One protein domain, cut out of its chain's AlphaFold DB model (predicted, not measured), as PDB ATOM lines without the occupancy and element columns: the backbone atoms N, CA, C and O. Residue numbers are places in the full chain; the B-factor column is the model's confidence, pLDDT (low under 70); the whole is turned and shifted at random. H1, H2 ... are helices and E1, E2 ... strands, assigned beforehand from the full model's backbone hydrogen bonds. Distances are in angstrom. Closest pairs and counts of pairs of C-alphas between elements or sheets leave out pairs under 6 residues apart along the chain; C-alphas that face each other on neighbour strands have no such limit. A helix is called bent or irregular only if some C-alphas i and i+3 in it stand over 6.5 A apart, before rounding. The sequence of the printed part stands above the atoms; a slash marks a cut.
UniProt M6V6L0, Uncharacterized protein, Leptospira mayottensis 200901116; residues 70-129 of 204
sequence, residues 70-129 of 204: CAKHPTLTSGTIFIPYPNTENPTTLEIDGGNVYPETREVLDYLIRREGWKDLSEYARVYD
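What this domain is: This is residues 70 to 129 of the 204 residues of an uncharacterized protein of Leptospira mayottensis 200901116 (UniProt M6V6L0). A two-stranded hairpin, E1 and E2, makes one side of the domain, the short helix H1 stands beside one end of it, and a tail leads away to the small helix H2 at the far end of the longest axis. Loops with no named element, among them residues 70 to 77 and 98 to 105, run between the hairpin and H2. The printed part has 60 residues with two named strands and two named helices, in the order E1, E2, H1, H2, and the sheet E1 - E2 is antiparallel. The class is mixed, helices and strands, with under half of the residues in named elements. The whole is compact, with a radius of gyration of the C-alphas of 11.1 A and spans of 30 by 26 by 17 A.

Where its parts are: The printed part begins at Cys 70, and E1 follows at residues 78 to 83, 15.8 A from first to last C-alpha, with C-alpha 78 at (194.518, 196.727, 120.591). E2 holds residues 92 to 97 and is 16.2 A long. H1 holds residues 106 to 114 and is 11.8 A long, with C-alpha 106 at (180.444, 206.696, 107.332). H2 holds residues 126 to 129 and ends with C-alpha 129 at (180.277, 211.076, 97.415). H2 is irregular, but only just: C-alphas 126 and 129 are 6.51 A apart.

How they stand to each other: E1 and E2 form a hairpin of antiparallel neighbours, with 161 degrees between their directions. The C-alphas of Thr 80 and Glu 95 face each other at 4.5 A. N 83 and O 92 are within hydrogen-bond range at 2.8 A, as are N 96 and O 79 at 2.8 A. The closest C-alphas of E1 and H1 are those of Ile 83 and Val 108, 7.3 A apart. For E2 and H1 they are those of Thr 92 and Val 108, 7.8 A apart. H2 is apart from E1, E2 and H1. In H1 every O i to N i+4 pair is within hydrogen-bond range; H2 is too short for such a pair, and its one O i to N i+3 pair is not within range.

The domain as a whole: The two C-alphas farthest apart are those of Glu 89 and Val 127, at 31.6 A. The printed part has no cut. The link from H1 to H2 is long, with 11 residues, while those from E1 to E2 and from E2 to H1 are short, with 8 residues each. The mean pLDDT of the printed part is 79.2; residues 85 to 88 and 123 to 129 include 11 residues under 70, and H2 has a mean of 45.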
ATOM      1  N   CYS A  70     189.008 205.169 108.114       87.50
ATOM      2  CA  CYS A  70     189.985 204.797 109.130       87.50
ATOM      3  C   CYS A  70     189.933 205.803 110.281       87.50
ATOM      4  O   CYS A  70     190.006 207.012 110.060       87.50
ATOM      5  N   ALA A  71     189.833 205.310 111.512       88.38
ATOM      6  CA  ALA A  71     189.882 206.129 112.719       88.38
ATOM      7  C   ALA A  71     190.950 205.602 113.675       88.38
ATOM      8  O   ALA A  71     191.143 204.395 113.792       88.38
ATOM      9  N   LYS A  72     191.613 206.497 114.410       89.31
ATOM     10  CA  LYS A  72     192.607 206.147 115.427       89.31
ATOM     11  C   LYS A  72     192.189 206.591 116.824       89.31
ATOM     12  O   LYS A  72     191.930 207.775 117.047       89.31
ATOM     13  N   HIS A  73     192.200 205.661 117.778       90.38
ATOM     14  CA  HIS A  73     192.013 205.979 119.190       90.38
ATOM     15  C   HIS A  73     193.241 206.750 119.705       90.38
ATOM     16  O   HIS A  73     194.375 206.371 119.396       90.38
ATOM     17  N   PRO A  74     193.074 207.789 120.543       82.81
ATOM     18  CA  PRO A  74     194.206 208.512 121.132       82.81
ATOM     19  C   PRO A  74     195.100 207.702 122.096       82.81
ATOM     20  O   PRO A  74     196.149 208.209 122.485       82.81
ATOM     21  N   THR A  75     194.711 206.490 122.520       86.38
ATOM     22  CA  THR A  75     195.362 205.760 123.634       86.38
ATOM     23  C   THR A  75     195.275 204.237 123.519       86.38
ATOM     24  O   THR A  75     196.289 203.575 123.730       86.38
ATOM     25  N   LEU A  76     194.109 203.663 123.183       86.69
ATOM     26  CA  LEU A  76     193.992 202.218 122.949       86.69
ATOM     27  C   LEU A  76     194.817 201.803 121.724       86.69
ATOM     28  O   LEU A  76     194.845 202.508 120.715       86.69
ATOM     29  N   THR A  77     195.477 200.648 121.812       85.44
ATOM     30  CA  THR A  77     196.365 200.109 120.766       85.44
ATOM     31  C   THR A  77     195.922 198.753 120.221       85.44
ATOM     32  O   THR A  77     196.320 198.395 119.113       85.44
ATOM     33  N   SER A  78     195.096 198.018 120.966       88.38
ATOM     34  CA  SER A  78     194.518 196.727 120.591       88.38
ATOM     35  C   SER A  78     193.227 196.458 121.375       88.38
ATOM     36  O   SER A  78     192.960 197.115 122.383       88.38
ATOM     37  N   GLY A  79     192.428 195.497 120.906       87.69
ATOM     38  CA  GLY A  79     191.174 195.071 121.537       87.69
ATOM     39  C   GLY A  79     190.000 195.057 120.560       87.69
ATOM     40  O   GLY A  79     190.185 195.167 119.349       87.69
ATOM     41  N   THR A  80     188.788 194.950 121.098       87.19
ATOM     42  CA  THR A  80     187.532 194.939 120.336       87.19
ATOM     43  C   THR A  80     186.581 195.970 120.930       87.19
ATOM     44  O   THR A  80     186.475 196.075 122.153       87.19
ATOM     45  N   ILE A  81     185.893 196.727 120.078       86.81
ATOM     46  CA  ILE A  81     184.883 197.716 120.470       86.81
ATOM     47  C   ILE A  81     183.523 197.367 119.869       86.81
ATOM     48  O   ILE A  81     183.442 196.807 118.776       86.81
ATOM     49  N   PHE A  82     182.462 197.743 120.578       87.12
ATOM     50  CA  PHE A  82     181.074 197.523 120.182       87.12
ATOM     51  C   PHE A  82     180.389 198.878 120.035       87.12
ATOM     52  O   PHE A  82     180.296 199.636 120.999       87.12
ATOM     53  N   ILE A  83     179.937 199.196 118.825       83.56
ATOM     54  CA  ILE A  83     179.370 200.497 118.472       83.56
ATOM     55  C   ILE A  83     177.858 200.314 118.274       83.56
ATOM     56  O   ILE A  83     177.450 199.679 117.303       83.56
ATOM     57  N   PRO A  84     176.997 200.847 119.162       77.00
ATOM     58  CA  PRO A  84     175.545 200.622 119.134       77.00
ATOM     59  C   PRO A  84     174.819 201.501 118.095       77.00
ATOM     60  O   PRO A  84     173.684 201.926 118.305       77.00
ATOM     61  N   TYR A  85     175.494 201.833 116.995       66.19
ATOM     62  CA  TYR A  85     175.033 202.752 115.959       66.19
ATOM     63  C   TYR A  85     175.495 202.242 114.583       66.19
ATOM     64  O   TYR A  85     176.653 201.846 114.473       66.19
ATOM     65  N   PRO A  86     174.646 202.242 113.535       63.16
ATOM     66  CA  PRO A  86     173.279 202.770 113.495       63.16
ATOM     67  C   PRO A  86     172.210 201.883 114.157       63.16
ATOM     68  O   PRO A  86     171.093 202.356 114.347       63.16
ATOM     69  N   ASN A  87     172.523 200.635 114.527       69.88
ATOM     70  CA  ASN A  87     171.581 199.714 115.176       69.88
ATOM     71  C   ASN A  87     172.043 199.338 116.597       69.88
ATOM     72  O   ASN A  87     173.153 198.847 116.788       69.88
ATOM     73  N   THR A  88     171.166 199.522 117.588       66.62
ATOM     74  CA  THR A  88     171.401 199.143 118.991       66.62
ATOM     75  C   THR A  88     171.205 197.650 119.263       66.62
ATOM     76  O   THR A  88     171.764 197.137 120.226       66.62
ATOM     77  N   GLU A  89     170.412 196.949 118.448       71.19
ATOM     78  CA  GLU A  89     170.134 195.510 118.597       71.19
ATOM     79  C   GLU A  89     171.265 194.638 118.035       71.19
ATOM     80  O   GLU A  89     171.488 193.525 118.499       71.19
ATOM     81  N   ASN A  90     171.984 195.153 117.033       72.00
ATOM     82  CA  ASN A  90     173.119 194.501 116.383       72.00
ATOM     83  C   ASN A  90     174.281 195.510 116.293       72.00
ATOM     84  O   ASN A  90     174.453 196.138 115.244       72.00
ATOM     85  N   PRO A  91     175.039 195.724 117.387       79.00
ATOM     86  CA  PRO A  91     176.116 196.706 117.424       79.00
ATOM     87  C   PRO A  91     177.263 196.324 116.479       79.00
ATOM     88  O   PRO A  91     177.741 195.186 116.479       79.00
ATOM     89  N   THR A  92     177.756 197.294 115.709       84.12
ATOM     90  CA  THR A  92     178.923 197.109 114.841       84.12
ATOM     91  C   THR A  92     180.148 196.809 115.701       84.12
ATOM     92  O   THR A  92     180.544 197.612 116.546       84.12
ATOM     93  N   THR A  93     180.744 195.636 115.496       87.62
ATOM     94  CA  THR A  93     181.915 195.174 116.247       87.62
ATOM     95  C   THR A  93     183.171 195.448 115.426       87.62
ATOM     96  O   THR A  93     183.285 194.934 114.317       87.62
ATOM     97  N   LEU A  94     184.108 196.246 115.950       87.19
ATOM     98  CA  LEU A  94     185.379 196.553 115.278       87.19
ATOM     99  C   LEU A  94     186.573 196.084 116.115       87.19
ATOM    100  O   LEU A  94     186.587 196.218 117.339       87.19
ATOM    101  N   GLU A  95     187.603 195.582 115.441       88.31
ATOM    102  CA  GLU A  95     188.888 195.220 116.043       88.31
ATOM    103  C   GLU A  95     189.889 196.370 115.898       88.31
ATOM    104  O   GLU A  95     189.989 196.987 114.836       88.31
ATOM    105  N   ILE A  96     190.646 196.643 116.961       87.88
ATOM    106  CA  ILE A  96     191.701 197.658 116.984       87.88
ATOM    107  C   ILE A  96     193.044 197.010 116.597       87.88
ATOM    108  O   ILE A  96     193.542 196.161 117.337       87.88
ATOM    109  N   ASP A  97     193.680 197.469 115.512       83.25
ATOM    110  CA  ASP A  97     195.078 197.141 115.163       83.25
ATOM    111  C   ASP A  97     195.960 198.398 115.221       83.25
ATOM    112  O   ASP A  97     195.715 199.395 114.542       83.25
ATOM    113  N   GLY A  98     196.992 198.391 116.072       82.94
ATOM    114  CA  GLY A  98     197.925 199.519 116.233       82.94
ATOM    115  C   GLY A  98     197.279 200.829 116.719       82.94
ATOM    116  O   GLY A  98     197.862 201.912 116.564       82.94
ATOM    117  N   GLY A  99     196.077 200.736 117.289       84.81
ATOM    118  CA  GLY A  99     195.206 201.852 117.668       84.81
ATOM    119  C   GLY A  99     194.252 202.334 116.573       84.81
ATOM    120  O   GLY A  99     193.498 203.270 116.821       84.81
ATOM    121  N   ASN A 100     194.271 201.722 115.387       88.00
ATOM    122  CA  ASN A 100     193.388 202.051 114.271       88.00
ATOM    123  C   ASN A 100     192.178 201.099 114.227       88.00
ATOM    124  O   ASN A 100     192.308 199.927 114.576       88.00
ATOM    125  N   VAL A 101     191.038 201.579 113.729       88.81
ATOM    126  CA  VAL A 101     189.869 200.779 113.319       88.81
ATOM    127  C   VAL A 101     189.418 201.187 111.920       88.81
ATOM    128  O   VAL A 101     189.577 202.343 111.520       88.81
ATOM    129  N   TYR A 102     188.817 200.236 111.207       87.00
ATOM    130  CA  TYR A 102     188.407 200.359 109.807       87.00
ATOM    131  C   TYR A 102     186.888 200.126 109.700       87.00
ATOM    132  O   TYR A 102     186.459 198.993 109.494       87.00
ATOM    133  N   PRO A 103     186.048 201.148 109.955       84.81
ATOM    134  CA  PRO A 103     184.597 201.007 109.869       84.81
ATOM    135  C   PRO A 103     184.125 200.901 108.413       84.81
ATOM    136  O   PRO A 103     184.560 201.660 107.553       84.81
ATOM    137  N   GLU A 104     183.174 200.010 108.136       79.94
ATOM    138  CA  GLU A 104     182.606 199.845 106.785       79.94
ATOM    139  C   GLU A 104     181.792 201.066 106.316       79.94
ATOM    140  O   GLU A 104     181.690 201.329 105.115       79.94
ATOM    141  N   THR A 105     181.205 201.820 107.253       80.12
ATOM    142  CA  THR A 105     180.238 202.889 106.975       80.12
ATOM    143  C   THR A 105     180.644 204.236 107.570       80.12
ATOM    144  O   THR A 105     181.323 204.331 108.600       80.12
ATOM    145  N   ARG A 106     180.182 205.311 106.922       79.62
ATOM    146  CA  ARG A 106     180.444 206.696 107.332       79.62
ATOM    147  C   ARG A 106     179.792 207.011 108.675       79.62
ATOM    148  O   ARG A 106     180.368 207.730 109.481       79.62
ATOM    149  N   GLU A 107     178.625 206.436 108.925       82.31
ATOM    150  CA  GLU A 107     177.821 206.554 110.140       82.31
ATOM    151  C   GLU A 107     178.604 206.100 111.380       82.31
ATOM    152  O   GLU A 107     178.576 206.760 112.420       82.31
ATOM    153  N   VAL A 108     179.343 204.994 111.252       85.06
ATOM    154  CA  VAL A 108     180.178 204.429 112.319       85.06
ATOM    155  C   VAL A 108     181.459 205.256 112.502       85.06
ATOM    156  O   VAL A 108     181.855 205.519 113.638       85.06
ATOM    157  N   LEU A 109     182.068 205.748 111.414       85.56
ATOM    158  CA  LEU A 109     183.190 206.692 111.488       85.56
ATOM    159  C   LEU A 109     182.792 208.004 112.196       85.56
ATOM    160  O   LEU A 109     183.482 208.450 113.113       85.56
ATOM    161  N   ASP A 110     181.674 208.614 111.802       82.69
ATOM    162  CA  ASP A 110     181.179 209.863 112.387       82.69
ATOM    163  C   ASP A 110     180.788 209.686 113.864       82.69
ATOM    164  O   ASP A 110     180.999 210.603 114.662       82.69
ATOM    165  N   TYR A 111     180.291 208.508 114.264       86.88
ATOM    166  CA  TYR A 111     180.114 208.163 115.676       86.88
ATOM    167  C   TYR A 111     181.458 208.180 116.427       86.88
ATOM    168  O   TYR A 111     181.601 208.901 117.416       86.88
ATOM    169  N   LEU A 112     182.466 207.450 115.933       88.19
ATOM    170  CA  LEU A 112     183.788 207.351 116.566       88.19
ATOM    171  C   LEU A 112     184.476 208.715 116.720       88.19
ATOM    172  O   LEU A 112     185.030 209.012 117.777       88.19
ATOM    173  N   ILE A 113     184.402 209.574 115.699       87.38
ATOM    174  CA  ILE A 113     184.985 210.921 115.749       87.38
ATOM    175  C   ILE A 113     184.203 211.823 116.716       87.38
ATOM    176  O   ILE A 113     184.799 212.472 117.575       87.38
ATOM    177  N   ARG A 114     182.870 211.900 116.580       82.50
ATOM    178  CA  ARG A 114     182.054 212.935 117.250       82.50
ATOM    179  C   ARG A 114     181.578 212.565 118.656       82.50
ATOM    180  O   ARG A 114     181.199 213.466 119.403       82.50
ATOM    181  N   ARG A 115     181.527 211.275 119.005       82.31
ATOM    182  CA  ARG A 115     181.129 210.787 120.340       82.31
ATOM    183  C   ARG A 115     182.327 210.319 121.148       82.31
ATOM    184  O   ARG A 115     182.526 210.805 122.254       82.31
ATOM    185  N   GLU A 116     183.136 209.443 120.564       84.06
ATOM    186  CA  GLU A 116     184.254 208.794 121.259       84.06
ATOM    187  C   GLU A 116     185.587 209.563 121.114       84.06
ATOM    188  O   GLU A 116     186.594 209.186 121.711       84.06
ATOM    189  N   GLY A 117     185.626 210.642 120.321       82.50
ATOM    190  CA  GLY A 117     186.794 211.525 120.185       82.50
ATOM    191  C   GLY A 117     187.968 210.945 119.385       82.50
ATOM    192  O   GLY A 117     189.111 211.367 119.577       82.50
ATOM    193  N   TRP A 118     187.721 209.968 118.507       90.44
ATOM    194  CA  TRP A 118     188.766 209.337 117.696       90.44
ATOM    195  C   TRP A 118     189.260 210.279 116.593       90.44
ATOM    196  O   TRP A 118     188.511 211.092 116.049       90.44
ATOM    197  N   LYS A 119     190.534 210.145 116.212       87.25
ATOM    198  CA  LYS A 119     191.112 210.918 115.111       87.25
ATOM    199  C   LYS A 119     190.781 210.264 113.767       87.25
ATOM    200  O   LYS A 119     191.191 209.133 113.532       87.25
ATOM    201  N   ASP A 120     190.144 211.011 112.870       87.38
ATOM    202  CA  ASP A 120     189.988 210.631 111.460       87.38
ATOM    203  C   ASP A 120     191.353 210.496 110.752       87.38
ATOM    204  O   ASP A 120     192.218 211.373 110.867       87.38
ATOM    205  N   LEU A 121     191.535 209.393 110.025       83.75
ATOM    206  CA  LEU A 121     192.672 209.084 109.149       83.75
ATOM    207  C   LEU A 121     192.202 208.681 107.731       83.75
ATOM    208  O   LEU A 121     192.962 208.083 106.971       83.75
ATOM    209  N   SER A 122     190.951 208.979 107.366       78.56
ATOM    210  CA  SER A 122     190.314 208.567 106.107       78.56
ATOM    211  C   SER A 122     190.756 209.435 104.919       78.56
ATOM    212  O   SER A 122     189.982 210.243 104.403       78.56
ATOM    213  N   GLU A 123     192.006 209.289 104.466       60.91
ATOM    214  CA  GLU A 123     192.622 210.195 103.476       60.91
ATOM    215  C   GLU A 123     191.908 210.267 102.106       60.91
ATOM    216  O   GLU A 123     192.099 211.250 101.393       60.91
ATOM    217  N   TYR A 124     191.053 209.295 101.742       50.12
ATOM    218  CA  TYR A 124     190.421 209.231 100.409       50.12
ATOM    219  C   TYR A 124     188.885 209.112 100.367       50.12
ATOM    220  O   TYR A 124     188.306 209.201  99.284       50.12
ATOM    221  N   ALA A 125     188.180 208.990 101.499       48.34
ATOM    222  CA  ALA A 125     186.719 208.806 101.481       48.34
ATOM    223  C   ALA A 125     185.922 210.018 100.961       48.34
ATOM    224  O   ALA A 125     184.844 209.841 100.397       48.34
ATOM    225  N   ARG A 126     186.446 211.247 101.107       46.38
ATOM    226  CA  ARG A 126     185.766 212.467 100.618       46.38
ATOM    227  C   ARG A 126     185.568 212.473  99.101       46.38
ATOM    228  O   ARG A 126     184.639 213.100  98.615       46.38
ATOM    229  N   VAL A 127     186.403 211.740  98.366       47.56
ATOM    230  CA  VAL A 127     186.388 211.732  96.900       47.56
ATOM    231  C   VAL A 127     185.127 211.068  96.335       47.56
ATOM    232  O   VAL A 127     184.707 211.449  95.252       47.56
ATOM    233  N   TYR A 128     184.505 210.105  97.031       42.62
ATOM    234  CA  TYR A 128     183.520 209.209  96.399       42.62
ATOM    235  C   TYR A 128     182.041 209.628  96.467       42.62
ATOM    236  O   TYR A 128     181.290 209.209  95.590       42.62
ATOM    237  N   ASP A 129     181.629 210.475  97.417       42.75
ATOM    238  CA  ASP A 129     180.277 211.076  97.415       42.75
ATOM    239  C   ASP A 129     180.242 212.428  96.666       42.75
ATOM    240  O   ASP A 129     179.206 212.819  96.128       42.75
TER     241      ASP A 129